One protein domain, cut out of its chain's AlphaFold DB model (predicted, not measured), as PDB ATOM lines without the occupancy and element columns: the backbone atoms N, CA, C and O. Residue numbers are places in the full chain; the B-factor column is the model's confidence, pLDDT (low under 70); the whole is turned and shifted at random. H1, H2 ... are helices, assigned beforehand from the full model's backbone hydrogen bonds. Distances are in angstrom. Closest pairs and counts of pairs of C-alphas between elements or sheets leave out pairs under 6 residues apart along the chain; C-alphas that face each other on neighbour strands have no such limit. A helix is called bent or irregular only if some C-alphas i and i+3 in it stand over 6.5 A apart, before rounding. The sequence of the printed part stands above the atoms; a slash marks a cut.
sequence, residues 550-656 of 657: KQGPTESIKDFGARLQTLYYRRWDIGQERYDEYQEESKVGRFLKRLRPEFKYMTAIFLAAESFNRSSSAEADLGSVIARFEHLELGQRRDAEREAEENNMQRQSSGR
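Overview. This is residues 550 to 656 of the 657 residues of an uncharacterized protein of Tilletia indica (UniProt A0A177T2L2). A small, compact body of helices has one long helical arm sticking out of it: the first part of H4 runs in the body beside H1 and H2, and residues 635 to 656, of which 635 to 654 belong to H4, reach out alone. H1 packs on the first part of H4, running opposite ways, H2 packs on the first residues of H4, and H3 slants away from the end of H2. The printed part has 107 residues with four named helices, in the order H1, H2, H3, H4, and no named strand; the class is all helix. The whole is loose, with a radius of gyration of the C-alphas of 18.4 A, and it spans 70 by 33 by 18 A, the arm making much of the length.

Arrangement. Start with H1, residues 557 to 574, and look across to H4, residues 622 to 654. They touch, H1 with residues 557 to 565 alone and H4 with residues 622 to 633 alone; the closest C-alphas are those of Ile 557 and Glu 630, 5.7 A apart. Their lines stand at a shallow tilt of 17 degrees, opposite ways. Next comes H2, residues 584 to 594, which is close to H1 but not clearly touching, with the closest C-alphas, those of Gly 561 and Phe 591, 7.4 A apart. H2 touches H4, which meets it with residues 622 to 625 alone; the closest C-alphas, of Val 588 and Leu 622, are 5.2 A apart, at a shallow tilt of 31 degrees, the same way. H3, residues 597 to 612, is close to H2 but not clearly touching: the C-alphas of Leu 592 and Thr 603, the closest, are 6.1 A apart. H3 and H4 are near each other, their closest C-alphas 8.4 A apart, while H1 and H3 are apart. In H1, H2 and H4 every O i to N i+4 pair is within hydrogen-bond range; in H3 it is 10 of 12.

Along the chain. Find C-alpha 557 at (2.827, -38.139, -2.147); from there H1 runs 25.8 A to C-alpha 574. H2 covers 15.4 A from Glu 584 to Arg 594. H3 begins at C-alpha 597, at (-5.851, -30.779, 2.825), and ends 23.6 A away at Phe 612; it is irregular, with C-alphas 598 and 601 7.1 A apart. H4 runs 48.1 A from Leu 622 to C-alpha 654 at (11.053, -2.521, -10.818).

Size, cuts and confidence. The C-alphas of Glu 577 and Arg 656, the two farthest apart, are 70.2 A from each other. Without the stretches that stand free, residues 573 to 580, 611 to 617 and 635 to 656, the body spans 31 by 28 by 17 A. The printed part has no cut; the link from H2 to H3 is tight, and those from H1 to H2 and from H3 to H4 are short. The mean pLDDT of the printed part is 83.6; look for values under 70 at residues 577 to 582, 611 to 620 and 656.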
ATOM      1  N   LYS A 550      -1.271 -41.164   7.967       95.38
ATOM      2  CA  LYS A 550      -1.650 -39.918   7.297       95.38
ATOM      3  C   LYS A 550      -0.411 -39.351   6.619       95.38
ATOM      4  O   LYS A 550       0.697 -39.582   7.115       95.38
ATOM      5  N   GLN A 551      -0.610 -38.609   5.535       96.44
ATOM      6  CA  GLN A 551       0.475 -37.866   4.907       96.44
ATOM      7  C   GLN A 551       1.014 -36.823   5.896       96.44
ATOM      8  O   GLN A 551       0.245 -36.037   6.458       96.44
ATOM      9  N   GLY A 552       2.324 -36.844   6.134       94.31
ATOM     10  CA  GLY A 552       3.010 -35.866   6.971       94.31
ATOM     11  C   GLY A 552       2.954 -34.454   6.374       94.31
ATOM     12  O   GLY A 552       2.747 -34.302   5.171       94.31
ATOM     13  N   PRO A 553       3.173 -33.400   7.179       93.06
ATOM     14  CA  PRO A 553       3.022 -32.009   6.739       93.06
ATOM     15  C   PRO A 553       3.973 -31.619   5.605       93.06
ATOM     16  O   PRO A 553       3.638 -30.738   4.823       93.06
ATOM     17  N   THR A 554       5.120 -32.287   5.484       92.12
ATOM     18  CA  THR A 554       6.138 -32.066   4.442       92.12
ATOM     19  C   THR A 554       6.411 -33.321   3.609       92.12
ATOM     20  O   THR A 554       7.340 -33.339   2.805       92.12
ATOM     21  N   GLU A 555       5.648 -34.395   3.826       94.81
ATOM     22  CA  GLU A 555       5.865 -35.683   3.169       94.81
ATOM     23  C   GLU A 555       5.350 -35.624   1.729       94.81
ATOM     24  O   GLU A 555       4.218 -35.195   1.487       94.81
ATOM     25  N   SER A 556       6.168 -36.066   0.771       95.19
ATOM     26  CA  SER A 556       5.734 -36.167  -0.623       95.19
ATOM     27  C   SER A 556       4.646 -37.230  -0.780       95.19
ATOM     28  O   SER A 556       4.533 -38.161   0.024       95.19
ATOM     29  N   ILE A 557       3.851 -37.133  -1.845       94.75
ATOM     30  CA  ILE A 557       2.827 -38.139  -2.147       94.75
ATOM     31  C   ILE A 557       3.457 -39.515  -2.357       94.75
ATOM     32  O   ILE A 557       2.907 -40.529  -1.923       94.75
ATOM     33  N   LYS A 558       4.628 -39.546  -2.992       94.31
ATOM     34  CA  LYS A 558       5.379 -40.770  -3.247       94.31
ATOM     35  C   LYS A 558       5.792 -41.466  -1.954       94.31
ATOM     36  O   LYS A 558       5.576 -42.669  -1.822       94.31
ATOM     37  N   ASP A 559       6.362 -40.722  -1.008       95.81
ATOM     38  CA  ASP A 559       6.842 -41.288   0.258       95.81
ATOM     39  C   ASP A 559       5.670 -41.779   1.114       95.81
ATOM     40  O   ASP A 559       5.697 -42.900   1.629       95.81
ATOM     41  N   PHE A 560       4.587 -40.995   1.167       96.75
ATOM     42  CA  PHE A 560       3.348 -41.403   1.823       96.75
ATOM     43  C   PHE A 560       2.757 -42.671   1.189       96.75
ATOM     44  O   PHE A 560       2.412 -43.622   1.896       96.75
ATOM     45  N   GLY A 561       2.680 -42.712  -0.143       94.31
ATOM     46  CA  GLY A 561       2.196 -43.860  -0.902       94.31
ATOM     47  C   GLY A 561       3.027 -45.120  -0.653       94.31
ATOM     48  O   GLY A 561       2.464 -46.173  -0.357       94.31
ATOM     49  N   ALA A 562       4.357 -45.009  -0.678       92.56
ATOM     50  CA  ALA A 562       5.268 -46.118  -0.403       92.56
ATOM     51  C   ALA A 562       5.120 -46.647   1.034       92.56
ATOM     52  O   ALA A 562       5.084 -47.862   1.255       92.56
ATOM     53  N   ARG A 563       4.975 -45.751   2.019       95.19
ATOM     54  CA  ARG A 563       4.737 -46.118   3.421       95.19
ATOM     55  C   ARG A 563       3.400 -46.836   3.594       95.19
ATOM     56  O   ARG A 563       3.343 -47.877   4.247       95.19
ATOM     57  N   LEU A 564       2.341 -46.337   2.957       93.81
ATOM     58  CA  LEU A 564       1.021 -46.964   2.979       93.81
ATOM     59  C   LEU A 564       1.028 -48.350   2.309       93.81
ATOM     60  O   LEU A 564       0.516 -49.309   2.882       93.81
ATOM     61  N   GLN A 565       1.653 -48.480   1.135       91.06
ATOM     62  CA  GLN A 565       1.824 -49.763   0.443       91.06
ATOM     63  C   GLN A 565       2.615 -50.768   1.285       91.06
ATOM     64  O   GLN A 565       2.239 -51.935   1.360       91.06
ATOM     65  N   THR A 566       3.672 -50.314   1.962       91.19
ATOM     66  CA  THR A 566       4.482 -51.158   2.853       91.19
ATOM     67  C   THR A 566       3.646 -51.721   4.000       91.19
ATOM     68  O   THR A 566       3.762 -52.902   4.313       91.19
ATOM     69  N   LEU A 567       2.762 -50.914   4.595       91.69
ATOM     70  CA  LEU A 567       1.854 -51.377   5.647       91.69
ATOM     71  C   LEU A 567       0.833 -52.398   5.125       91.69
ATOM     72  O   LEU A 567       0.607 -53.419   5.772       91.69
ATOM     73  N   TYR A 568       0.255 -52.171   3.941       89.94
ATOM     74  CA  TYR A 568      -0.639 -53.149   3.310       89.94
ATOM     75  C   TYR A 568       0.071 -54.463   2.984       89.94
ATOM     76  O   TYR A 568      -0.487 -55.530   3.233       89.94
ATOM     77  N   TYR A 569       1.302 -54.394   2.474       87.50
ATOM     78  CA  TYR A 569       2.113 -55.578   2.217       87.50
ATOM     79  C   TYR A 569       2.450 -56.313   3.512       87.50
ATOM     80  O   TYR A 569       2.236 -57.513   3.578       87.50
ATOM     81  N   ARG A 570       2.888 -55.610   4.565       88.62
ATOM     82  CA  ARG A 570       3.167 -56.209   5.882       88.62
ATOM     83  C   ARG A 570       1.936 -56.919   6.441       88.62
ATOM     84  O   ARG A 570       2.050 -58.021   6.960       88.62
ATOM     85  N   ARG A 571       0.758 -56.311   6.300       87.75
ATOM     86  CA  ARG A 571      -0.507 -56.917   6.721       87.75
ATOM     87  C   ARG A 571      -0.859 -58.164   5.914       87.75
ATOM     88  O   ARG A 571      -1.203 -59.189   6.490       87.75
ATOM     89  N   TRP A 572      -0.713 -58.098   4.591       86.00
ATOM     90  CA  TRP A 572      -0.863 -59.270   3.730       86.00
ATOM     91  C   TRP A 572       0.130 -60.368   4.129       86.00
ATOM     92  O   TRP A 572      -0.249 -61.528   4.253       86.00
ATOM     93  N   ASP A 573       1.378 -60.015   4.402       85.94
ATOM     94  CA  ASP A 573       2.445 -60.960   4.715       85.94
ATOM     95  C   ASP A 573       2.232 -61.681   6.058       85.94
ATOM     96  O   ASP A 573       2.674 -62.819   6.234       85.94
ATOM     97  N   ILE A 574       1.462 -61.073   6.972       86.94
ATOM     98  CA  ILE A 574       1.030 -61.707   8.223       86.94
ATOM     99  C   ILE A 574       0.160 -62.945   7.964       86.94
ATOM    100  O   ILE A 574       0.210 -63.878   8.758       86.94
ATOM    101  N   GLY A 575      -0.587 -63.007   6.858       72.00
ATOM    102  CA  GLY A 575      -1.314 -64.216   6.466       72.00
ATOM    103  C   GLY A 575      -2.776 -64.298   6.909       72.00
ATOM    104  O   GLY A 575      -3.392 -65.342   6.713       72.00
ATOM    105  N   GLN A 576      -3.361 -63.233   7.466       71.25
ATOM    106  CA  GLN A 576      -4.752 -63.277   7.927       71.25
ATOM    107  C   GLN A 576      -5.757 -63.203   6.759       71.25
ATOM    108  O   GLN A 576      -5.709 -62.295   5.925       71.25
ATOM    109  N   GLU A 577      -6.692 -64.156   6.714       57.88
ATOM    110  CA  GLU A 577      -7.741 -64.312   5.689       57.88
ATOM    111  C   GLU A 577      -8.964 -63.408   5.939       57.88
ATOM    112  O   GLU A 577     -10.086 -63.878   6.111       57.88
ATOM    113  N   ARG A 578      -8.784 -62.084   6.006       60.03
ATOM    114  CA  ARG A 578      -9.930 -61.154   5.992       60.03
ATOM    115  C   ARG A 578     -10.105 -60.560   4.603       60.03
ATOM    116  O   ARG A 578      -9.324 -59.703   4.222       60.03
ATOM    117  N   TYR A 579     -11.126 -61.013   3.880       51.78
ATOM    118  CA  TYR A 579     -11.362 -60.709   2.462       51.78
ATOM    119  C   TYR A 579     -11.696 -59.232   2.164       51.78
ATOM    120  O   TYR A 579     -11.305 -58.722   1.117       51.78
ATOM    121  N   ASP A 580     -12.333 -58.505   3.085       53.94
ATOM    122  CA  ASP A 580     -12.975 -57.227   2.723       53.94
ATOM    123  C   ASP A 580     -12.027 -56.011   2.677       53.94
ATOM    124  O   ASP A 580     -12.236 -55.080   1.902       53.94
ATOM    125  N   GLU A 581     -10.941 -55.999   3.462       55.22
ATOM    126  CA  GLU A 581     -10.035 -54.834   3.557       55.22
ATOM    127  C   GLU A 581      -8.858 -54.862   2.563       55.22
ATOM    128  O   GLU A 581      -8.074 -53.906   2.514       55.22
ATOM    129  N   TYR A 582      -8.729 -55.925   1.759       61.34
ATOM    130  CA  TYR A 582      -7.718 -56.033   0.694       61.34
ATOM    131  C   TYR A 582      -8.204 -55.559  -0.676       61.34
ATOM    132  O   TYR A 582      -7.381 -55.460  -1.588       61.34
ATOM    133  N   GLN A 583      -9.491 -55.232  -0.804       74.56
ATOM    134  CA  GLN A 583     -10.065 -54.605  -1.992       74.56
ATOM    135  C   GLN A 583      -9.256 -53.349  -2.350       74.56
ATOM    136  O   GLN A 583      -9.055 -52.474  -1.500       74.56
ATOM    137  N   GLU A 584      -8.774 -53.253  -3.593       80.81
ATOM    138  CA  GLU A 584      -7.990 -52.097  -4.058       80.81
ATOM    139  C   GLU A 584      -8.758 -50.783  -3.862       80.81
ATOM    140  O   GLU A 584      -8.178 -49.789  -3.425       80.81
ATOM    141  N   GLU A 585     -10.083 -50.804  -4.019       81.69
ATOM    142  CA  GLU A 585     -10.963 -49.664  -3.746       81.69
ATOM    143  C   GLU A 585     -10.837 -49.146  -2.306       81.69
ATOM    144  O   GLU A 585     -10.725 -47.940  -2.072       81.69
ATOM    145  N   SER A 586     -10.781 -50.049  -1.323       83.56
ATOM    146  CA  SER A 586     -10.595 -49.689   0.088       83.56
ATOM    147  C   SER A 586      -9.212 -49.084   0.339       83.56
ATOM    148  O   SER A 586      -9.071 -48.158   1.149       83.56
ATOM    149  N   LYS A 587      -8.184 -49.569  -0.370       88.06
ATOM    150  CA  LYS A 587      -6.816 -49.034  -0.293       88.06
ATOM    151  C   LYS A 587      -6.734 -47.630  -0.880       88.06
ATOM    152  O   LYS A 587      -6.214 -46.721  -0.226       88.06
ATOM    153  N   VAL A 588      -7.311 -47.435  -2.065       89.62
ATOM    154  CA  VAL A 588      -7.413 -46.136  -2.739       89.62
ATOM    155  C   VAL A 588      -8.220 -45.152  -1.900       89.62
ATOM    156  O   VAL A 588      -7.750 -44.051  -1.618       89.62
ATOM    157  N   GLY A 589      -9.395 -45.556  -1.414       88.31
ATOM    158  CA  GLY A 589     -10.236 -44.718  -0.564       88.31
ATOM    159  C   GLY A 589      -9.505 -44.258   0.700       88.31
ATOM    160  O   GLY A 589      -9.595 -43.087   1.088       88.31
ATOM    161  N   ARG A 590      -8.713 -45.141   1.324       90.12
ATOM    162  CA  ARG A 590      -7.886 -44.780   2.482       90.12
ATOM    163  C   ARG A 590      -6.782 -43.797   2.111       90.12
ATOM    164  O   ARG A 590      -6.634 -42.804   2.823       90.12
ATOM    165  N   PHE A 591      -6.049 -44.040   1.025       93.50
ATOM    166  CA  PHE A 591      -5.022 -43.128   0.520       93.50
ATOM    167  C   PHE A 591      -5.592 -41.716   0.326       93.50
ATOM    168  O   PHE A 591      -5.155 -40.776   0.990       93.50
ATOM    169  N   LEU A 592      -6.660 -41.595  -0.462       92.81
ATOM    170  CA  LEU A 592      -7.328 -40.333  -0.781       92.81
ATOM    171  C   LEU A 592      -7.859 -39.599   0.463       92.81
ATOM    172  O   LEU A 592      -7.704 -38.385   0.617       92.81
ATOM    173  N   LYS A 593      -8.458 -40.328   1.412       91.69
ATOM    174  CA  LYS A 593      -8.980 -39.735   2.655       91.69
ATOM    175  C   LYS A 593      -7.873 -39.130   3.526       91.69
ATOM    176  O   LYS A 593      -8.157 -38.197   4.286       91.69
ATOM    177  N   ARG A 594      -6.651 -39.660   3.426       94.56
ATOM    178  CA  ARG A 594      -5.518 -39.414   4.333       94.56
ATOM    179  C   ARG A 594      -4.417 -38.523   3.746       94.56
ATOM    180  O   ARG A 594      -3.448 -38.252   4.456       94.56
ATOM    181  N   LEU A 595      -4.598 -38.039   2.517       94.56
ATOM    182  CA  LEU A 595      -3.794 -36.967   1.931       94.56
ATOM    183  C   LEU A 595      -3.968 -35.639   2.685       94.56
ATOM    184  O   LEU A 595      -4.994 -35.399   3.338       94.56
ATOM    185  N   ARG A 596      -2.966 -34.762   2.556       93.56
ATOM    186  CA  ARG A 596      -3.006 -33.391   3.084       93.56
ATOM    187  C   ARG A 596      -4.197 -32.596   2.515       93.56
ATOM    188  O   ARG A 596      -4.636 -32.866   1.395       93.56
ATOM    189  N   PRO A 597      -4.713 -31.593   3.256       90.69
ATOM    190  CA  PRO A 597      -5.851 -30.779   2.825       90.69
ATOM    191  C   PRO A 597      -5.689 -30.122   1.448       90.69
ATOM    192  O   PRO A 597      -6.653 -30.064   0.691       90.69
ATOM    193  N   GLU A 598      -4.477 -29.702   1.090       88.06
ATOM    194  CA  GLU A 598      -4.141 -29.123  -0.222       88.06
ATOM    195  C   GLU A 598      -4.483 -30.042  -1.411       88.06
ATOM    196  O   GLU A 598      -4.821 -29.570  -2.493       88.06
ATOM    197  N   PHE A 599      -4.506 -31.361  -1.199       88.94
ATOM    198  CA  PHE A 599      -4.860 -32.344  -2.223       88.94
ATOM    199  C   PHE A 599      -6.348 -32.740  -2.206       88.94
ATOM    200  O   PHE A 599      -6.770 -33.585  -3.003       88.94
ATOM    201  N   LYS A 600      -7.179 -32.153  -1.328       86.50
ATOM    202  CA  LYS A 600      -8.613 -32.494  -1.212       86.50
ATOM    203  C   LYS A 600      -9.403 -32.133  -2.461       86.50
ATOM    204  O   LYS A 600     -10.248 -32.918  -2.882       86.50
ATOM    205  N   TYR A 601      -9.099 -30.993  -3.076       85.19
ATOM    206  CA  TYR A 601      -9.724 -30.587  -4.335       85.19
ATOM    207  C   TYR A 601      -9.439 -31.605  -5.451       85.19
ATOM    208  O   TYR A 601     -10.358 -32.087  -6.109       85.19
ATOM    209  N   MET A 602      -8.180 -32.036  -5.578       82.88
ATOM    210  CA  MET A 602      -7.787 -33.067  -6.549       82.88
ATOM    211  C   MET A 602      -8.415 -34.429  -6.245       82.88
ATOM    212  O   MET A 602      -8.813 -35.150  -7.154       82.88
ATOM    213  N   THR A 603      -8.573 -34.758  -4.963       85.75
ATOM    214  CA  THR A 603      -9.293 -35.959  -4.527       85.75
ATOM    215  C   THR A 603     -10.756 -35.939  -4.975       85.75
ATOM    216  O   THR A 603     -11.252 -36.949  -5.466       85.75
ATOM    217  N   ALA A 604     -11.444 -34.801  -4.843       84.44
ATOM    218  CA  ALA A 604     -12.834 -34.663  -5.272       84.44
ATOM    219  C   ALA A 604     -12.986 -34.808  -6.795       84.44
ATOM    220  O   ALA A 604     -13.878 -35.524  -7.245       84.44
ATOM    221  N   ILE A 605     -12.082 -34.205  -7.579       82.00
ATOM    222  CA  ILE A 605     -12.054 -34.363  -9.043       82.00
ATOM    223  C   ILE A 605     -11.828 -35.826  -9.424       82.00
ATOM    224  O   ILE A 605     -12.542 -36.353 -10.275       82.00
ATOM    225  N   PHE A 606     -10.860 -36.490  -8.788       82.81
ATOM    226  CA  PHE A 606     -10.568 -37.898  -9.049       82.81
ATOM    227  C   PHE A 606     -11.794 -38.782  -8.785       82.81
ATOM    228  O   PHE A 606     -12.179 -39.568  -9.646       82.81
ATOM    229  N   LEU A 607     -12.450 -38.611  -7.632       81.75
ATOM    230  CA  LEU A 607     -13.653 -39.370  -7.276       81.75
ATOM    231  C   LEU A 607     -14.831 -39.080  -8.219       81.75
ATOM    232  O   LEU A 607     -15.566 -39.999  -8.576       81.75
ATOM    233  N   ALA A 608     -14.997 -37.829  -8.657       78.31
ATOM    234  CA  ALA A 608     -16.017 -37.460  -9.635       78.31
ATOM    235  C   ALA A 608     -15.752 -38.123 -10.999       78.31
ATOM    236  O   ALA A 608     -16.667 -38.701 -11.584       78.31
ATOM    237  N   ALA A 609     -14.502 -38.113 -11.469       75.81
ATOM    238  CA  ALA A 609     -14.103 -38.750 -12.724       75.81
ATOM    239  C   ALA A 609     -14.277 -40.280 -12.693       75.81
ATOM    240  O   ALA A 609     -14.762 -40.858 -13.661       75.81
ATOM    241  N   GLU A 610     -13.938 -40.927 -11.575       73.62
ATOM    242  CA  GLU A 610     -14.202 -42.356 -11.342       73.62
ATOM    243  C   GLU A 610     -15.707 -42.661 -11.356       73.62
ATOM    244  O   GLU A 610     -16.152 -43.596 -12.019       73.62
ATOM    245  N   SER A 611     -16.525 -41.830 -10.697       69.81
ATOM    246  CA  SER A 611     -17.981 -42.027 -10.665       69.81
ATOM    247  C   SER A 611     -18.640 -41.917 -12.046       69.81
ATOM    248  O   SER A 611     -19.607 -42.630 -12.319       69.81
ATOM    249  N   PHE A 612     -18.088 -41.074 -12.925       64.56
ATOM    250  CA  PHE A 612     -18.570 -40.872 -14.293       64.56
ATOM    251  C   PHE A 612     -18.146 -42.004 -15.246       64.56
ATOM    252  O   PHE A 612     -18.861 -42.308 -16.195       64.56
ATOM    253  N   ASN A 613     -17.014 -42.662 -14.973       62.50
ATOM    254  CA  ASN A 613     -16.430 -43.711 -15.818       62.50
ATOM    255  C   ASN A 613     -16.782 -45.142 -15.373       62.50
ATOM    256  O   ASN A 613     -16.105 -46.093 -15.766       62.50
ATOM    257  N   ARG A 614     -17.865 -45.334 -14.606       54.88
ATOM    258  CA  ARG A 614     -18.309 -46.654 -14.099       54.88
ATOM    259  C   ARG A 614     -18.459 -47.751 -15.169       54.88
ATOM    260  O   ARG A 614     -18.439 -48.927 -14.823       54.88
ATOM    261  N   SER A 615     -18.577 -47.392 -16.446       44.53
ATOM    262  CA  SER A 615     -18.689 -48.320 -17.584       44.53
ATOM    263  C   SER A 615     -17.350 -48.917 -18.047       44.53
ATOM    264  O   SER A 615     -17.348 -49.884 -18.805       44.53
ATOM    265  N   SER A 616     -16.216 -48.347 -17.631       44.31
ATOM    266  CA  SER A 616     -14.868 -48.762 -18.039       44.31
ATOM    267  C   SER A 616     -13.909 -48.830 -16.852       44.31
ATOM    268  O   SER A 616     -12.762 -48.406 -16.979       44.31
ATOM    269  N   SER A 617     -14.384 -49.365 -15.715       45.00
ATOM    270  CA  SER A 617     -13.598 -49.653 -14.503       45.00
ATOM    271  C   SER A 617     -12.352 -50.490 -14.831       45.00
ATOM    272  O   SER A 617     -12.301 -51.708 -14.680       45.00
ATOM    273  N   ALA A 618     -11.322 -49.823 -15.333       45.88
ATOM    274  CA  ALA A 618      -9.950 -50.224 -15.179       45.88
ATOM    275  C   ALA A 618      -9.644 -49.910 -13.720       45.88
ATOM    276  O   ALA A 618      -9.190 -48.810 -13.411       45.88
ATOM    277  N   GLU A 619     -10.024 -50.858 -12.859       56.44
ATOM    278  CA  GLU A 619      -9.795 -50.906 -11.417       56.44
ATOM    279  C   GLU A 619      -8.516 -50.145 -11.068       56.44
ATOM    280  O   GLU A 619      -7.400 -50.590 -11.354       56.44
ATOM    281  N   ALA A 620      -8.672 -48.935 -10.531       67.94
ATOM    282  CA  ALA A 620      -7.535 -48.112 -10.178       67.94
ATOM    283  C   ALA A 620      -6.818 -48.785  -9.002       67.94
ATOM    284  O   ALA A 620      -7.242 -48.662  -7.857       67.94
ATOM    285  N   ASP A 621      -5.740 -49.518  -9.276       84.81
ATOM    286  CA  ASP A 621      -4.892 -50.044  -8.212       84.81
ATOM    287  C   ASP A 621      -4.227 -48.886  -7.449       84.81
ATOM    288  O   ASP A 621      -3.966 -47.804  -8.000       84.81
ATOM    289  N   LEU A 622      -3.943 -49.099  -6.162       87.25
ATOM    290  CA  LEU A 622      -3.355 -48.069  -5.305       87.25
ATOM    291  C   LEU A 622      -2.070 -47.465  -5.906       87.25
ATOM    292  O   LEU A 622      -1.832 -46.265  -5.772       87.25
ATOM    293  N   GLY A 623      -1.239 -48.269  -6.576       87.31
ATOM    294  CA  GLY A 623       0.004 -47.805  -7.195       87.31
ATOM    295  C   GLY A 623      -0.230 -46.836  -8.354       87.31
ATOM    296  O   GLY A 623       0.437 -45.802  -8.438       87.31
ATOM    297  N   SER A 624      -1.207 -47.128  -9.208       87.56
ATOM    298  CA  SER A 624      -1.642 -46.270 -10.313       87.56
ATOM    299  C   SER A 624      -2.157 -44.925  -9.801       87.56
ATOM    300  O   SER A 624      -1.770 -43.871 -10.316       87.56
ATOM    301  N   VAL A 625      -2.962 -44.934  -8.732       89.19
ATOM    302  CA  VAL A 625      -3.463 -43.701  -8.106       89.19
ATOM    303  C   VAL A 625      -2.322 -42.881  -7.505       89.19
ATOM    304  O   VAL A 625      -2.245 -41.678  -7.761       89.19
ATOM    305  N   ILE A 626      -1.392 -43.514  -6.780       91.81
ATOM    306  CA  ILE A 626      -0.204 -42.834  -6.235       91.81
ATOM    307  C   ILE A 626       0.593 -42.160  -7.357       91.81
ATOM    308  O   ILE A 626       0.918 -40.981  -7.240       91.81
ATOM    309  N   ALA A 627       0.861 -42.861  -8.462       89.12
ATOM    310  CA  ALA A 627       1.633 -42.321  -9.580       89.12
ATOM    311  C   ALA A 627       0.951 -41.112 -10.249       89.12
ATOM    312  O   ALA A 627       1.621 -40.149 -10.630       89.12
ATOM    313  N   ARG A 628      -0.385 -41.126 -10.370       89.25
ATOM    314  CA  ARG A 628      -1.149 -39.975 -10.884       89.25
ATOM    315  C   ARG A 628      -1.013 -38.766  -9.967       89.25
ATOM    316  O   ARG A 628      -0.746 -37.665 -10.441       89.25
ATOM    317  N   PHE A 629      -1.165 -38.972  -8.663       91.81
ATOM    318  CA  PHE A 629      -1.032 -37.895  -7.690       91.81
ATOM    319  C   PHE A 629       0.415 -37.379  -7.590       91.81
ATOM    320  O   PHE A 629       0.608 -36.171  -7.508       91.81
ATOM    321  N   GLU A 630       1.430 -38.243  -7.702       92.38
ATOM    322  CA  GLU A 630       2.844 -37.837  -7.794       92.38
ATOM    323  C   GLU A 630       3.076 -36.903  -8.993       92.38
ATOM    324  O   GLU A 630       3.716 -35.861  -8.859       92.38
ATOM    325  N   HIS A 631       2.518 -37.231 -10.162       89.06
ATOM    326  CA  HIS A 631       2.624 -36.373 -11.344       89.06
ATOM    327  C   HIS A 631       1.971 -34.999 -11.128       89.06
ATOM    328  O   HIS A 631       2.499 -33.984 -11.583       89.06
ATOM    329  N   LEU A 632       0.836 -34.955 -10.428       87.75
ATOM    330  CA  LEU A 632       0.138 -33.706 -10.118       87.75
ATOM    331  C   LEU A 632       0.914 -32.846  -9.113       87.75
ATOM    332  O   LEU A 632       1.053 -31.645  -9.333       87.75
ATOM    333  N   GLU A 633       1.476 -33.449  -8.063       91.06
ATOM    334  CA  GLU A 633       2.348 -32.748  -7.109       91.06
ATOM    335  C   GLU A 633       3.569 -32.142  -7.821       91.06
ATOM    336  O   GLU A 633       3.929 -30.991  -7.576       91.06
ATOM    337  N   LEU A 634       4.182 -32.884  -8.749       90.00
ATOM    338  CA  LEU A 634       5.287 -32.378  -9.566       90.00
ATOM    339  C   LEU A 634       4.865 -31.216 -10.475       90.00
ATOM    340  O   LEU A 634       5.656 -30.297 -10.672       90.00
ATOM    341  N   GLY A 635       3.648 -31.247 -11.022       89.31
ATOM    342  CA  GLY A 635       3.086 -30.141 -11.800       89.31
ATOM    343  C   GLY A 635       2.945 -28.871 -10.962       89.31
ATOM    344  O   GLY A 635       3.514 -27.843 -11.314       89.31
ATOM    345  N   GLN A 636       2.299 -28.978  -9.796       88.12
ATOM    346  CA  GLN A 636       2.108 -27.854  -8.872       88.12
ATOM    347  C   GLN A 636       3.432 -27.234  -8.418       88.12
ATOM    348  O   GLN A 636       3.547 -26.013  -8.353       88.12
ATOM    349  N   ARG A 637       4.451 -28.059  -8.143       88.62
ATOM    350  CA  ARG A 637       5.788 -27.559  -7.784       88.62
ATOM    351  C   ARG A 637       6.424 -26.755  -8.916       88.62
ATOM    352  O   ARG A 637       6.959 -25.688  -8.654       88.62
ATOM    353  N   ARG A 638       6.329 -27.229 -10.162       91.38
ATOM    354  CA  ARG A 638       6.880 -26.514 -11.325       91.38
ATOM    355  C   ARG A 638       6.163 -25.199 -11.603       91.38
ATOM    356  O   ARG A 638       6.809 -24.238 -12.003       91.38
ATOM    357  N   ASP A 639       4.846 -25.161 -11.429       90.44
ATOM    358  CA  ASP A 639       4.085 -23.927 -11.633       90.44
ATOM    359  C   ASP A 639       4.404 -22.900 -10.536       90.44
ATOM    360  O   ASP A 639       4.622 -21.735 -10.850       90.44
ATOM    361  N   ALA A 640       4.563 -23.340  -9.281       89.75
ATOM    362  CA  ALA A 640       5.019 -22.477  -8.189       89.75
ATOM    363  C   ALA A 640       6.461 -21.968  -8.390       89.75
ATOM    364  O   ALA A 640       6.753 -20.810  -8.097       89.75
ATOM    365  N   GLU A 641       7.364 -22.809  -8.906       92.19
ATOM    366  CA  GLU A 641       8.727 -22.401  -9.284       92.19
ATOM    367  C   GLU A 641       8.699 -21.335 -10.391       92.19
ATOM    368  O   GLU A 641       9.355 -20.304 -10.255       92.19
ATOM    369  N   ARG A 642       7.881 -21.527 -11.437       93.38
ATOM    370  CA  ARG A 642       7.719 -20.547 -12.525       93.38
ATOM    371  C   ARG A 642       7.157 -19.217 -12.017       93.38
ATOM    372  O   ARG A 642       7.683 -18.164 -12.358       93.38
ATOM    373  N   GLU A 643       6.131 -19.255 -11.170       93.94
ATOM    374  CA  GLU A 643       5.539 -18.051 -10.578       93.94
ATOM    375  C   GLU A 643       6.544 -17.307  -9.681       93.94
ATOM    376  O   GLU A 643       6.620 -16.076  -9.692       93.94
ATOM    377  N   ALA A 644       7.370 -18.034  -8.923       92.81
ATOM    378  CA  ALA A 644       8.435 -17.438  -8.122       92.81
ATOM    379  C   ALA A 644       9.518 -16.775  -8.994       92.81
ATOM    380  O   ALA A 644       9.983 -15.681  -8.663       92.81
ATOM    381  N   GLU A 645       9.898 -17.403 -10.110       93.62
ATOM    382  CA  GLU A 645      10.834 -16.839 -11.089       93.62
ATOM    383  C   GLU A 645      10.272 -15.573 -11.752       93.62
ATOM    384  O   GLU A 645      10.966 -14.555 -11.809       93.62
ATOM    385  N   GLU A 646       9.009 -15.590 -12.183       93.38
ATOM    386  CA  GLU A 646       8.320 -14.431 -12.766       93.38
ATOM    387  C   GLU A 646       8.235 -13.262 -11.776       93.38
ATOM    388  O   GLU A 646       8.599 -12.129 -12.113       93.38
ATOM    389  N   ASN A 647       7.858 -13.534 -10.526       92.88
ATOM    390  CA  ASN A 647       7.824 -12.532  -9.461       92.88
ATOM    391  C   ASN A 647       9.217 -11.957  -9.158       92.88
ATOM    392  O   ASN A 647       9.359 -10.759  -8.898       92.88
ATOM    393  N   ASN A 648      10.263 -12.784  -9.196       93.25
ATOM    394  CA  ASN A 648      11.636 -12.321  -9.008       93.25
ATOM    395  C   ASN A 648      12.093 -11.428 -10.179       93.25
ATOM    396  O   ASN A 648      12.679 -10.370  -9.948       93.25
ATOM    397  N   MET A 649      11.759 -11.792 -11.423       91.88
ATOM    398  CA  MET A 649      12.038 -10.967 -12.605       91.88
ATOM    399  C   MET A 649      11.327  -9.607 -12.539       91.88
ATOM    400  O   MET A 649      11.950  -8.584 -12.820       91.88
ATOM    401  N   GLN A 650      10.065  -9.569 -12.100       90.25
ATOM    402  CA  GLN A 650       9.321  -8.315 -11.908       90.25
ATOM    403  C   GLN A 650       9.931  -7.427 -10.811       90.25
ATOM    404  O   GLN A 650       9.988  -6.204 -10.953       90.25
ATOM    405  N   ARG A 651      10.441  -8.012  -9.720       89.12
ATOM    406  CA  ARG A 651      11.144  -7.253  -8.668       89.12
ATOM    407  C   ARG A 651      12.471  -6.676  -9.162       89.12
ATOM    408  O   ARG A 651      12.809  -5.543  -8.838       89.12
ATOM    409  N   GLN A 652      13.213  -7.429  -9.972       87.69
ATOM    410  CA  GLN A 652      14.466  -6.950 -10.559       87.69
ATOM    411  C   GLN A 652      14.250  -5.845 -11.602       87.69
ATOM    412  O   GLN A 652      15.077  -4.936 -11.693       87.69
ATOM    413  N   SER A 653      13.160  -5.897 -12.374       86.00
ATOM    414  CA  SER A 653      12.829  -4.840 -13.337       86.00
ATOM    415  C   SER A 653      12.352  -3.557 -12.654       86.00
ATOM    416  O   SER A 653      12.779  -2.475 -13.042       86.00
ATOM    417  N   SER A 654      11.540  -3.671 -11.600       82.81
ATOM    418  CA  SER A 654      11.053  -2.521 -10.818       82.81
ATOM    419  C   SER A 654      12.116  -1.864  -9.934       82.81
ATOM    420  O   SER A 654      12.011  -0.675  -9.675       82.81
ATOM    421  N   GLY A 655      13.154  -2.587  -9.502       76.31
ATOM    422  CA  GLY A 655      14.284  -2.007  -8.764       76.31
ATOM    423  C   GLY A 655      15.361  -1.334  -9.631       76.31
ATOM    424  O   GLY A 655      16.325  -0.800  -9.086       76.31
ATOM    425  N   ARG A 656      15.249  -1.404 -10.967       65.31
ATOM    426  CA  ARG A 656      16.161  -0.737 -11.921       65.31
ATOM    427  C   ARG A 656      15.585   0.540 -12.538       65.31
ATOM    428  O   ARG A 656      16.348   1.268 -13.171       65.31
TER     429      ARG A 656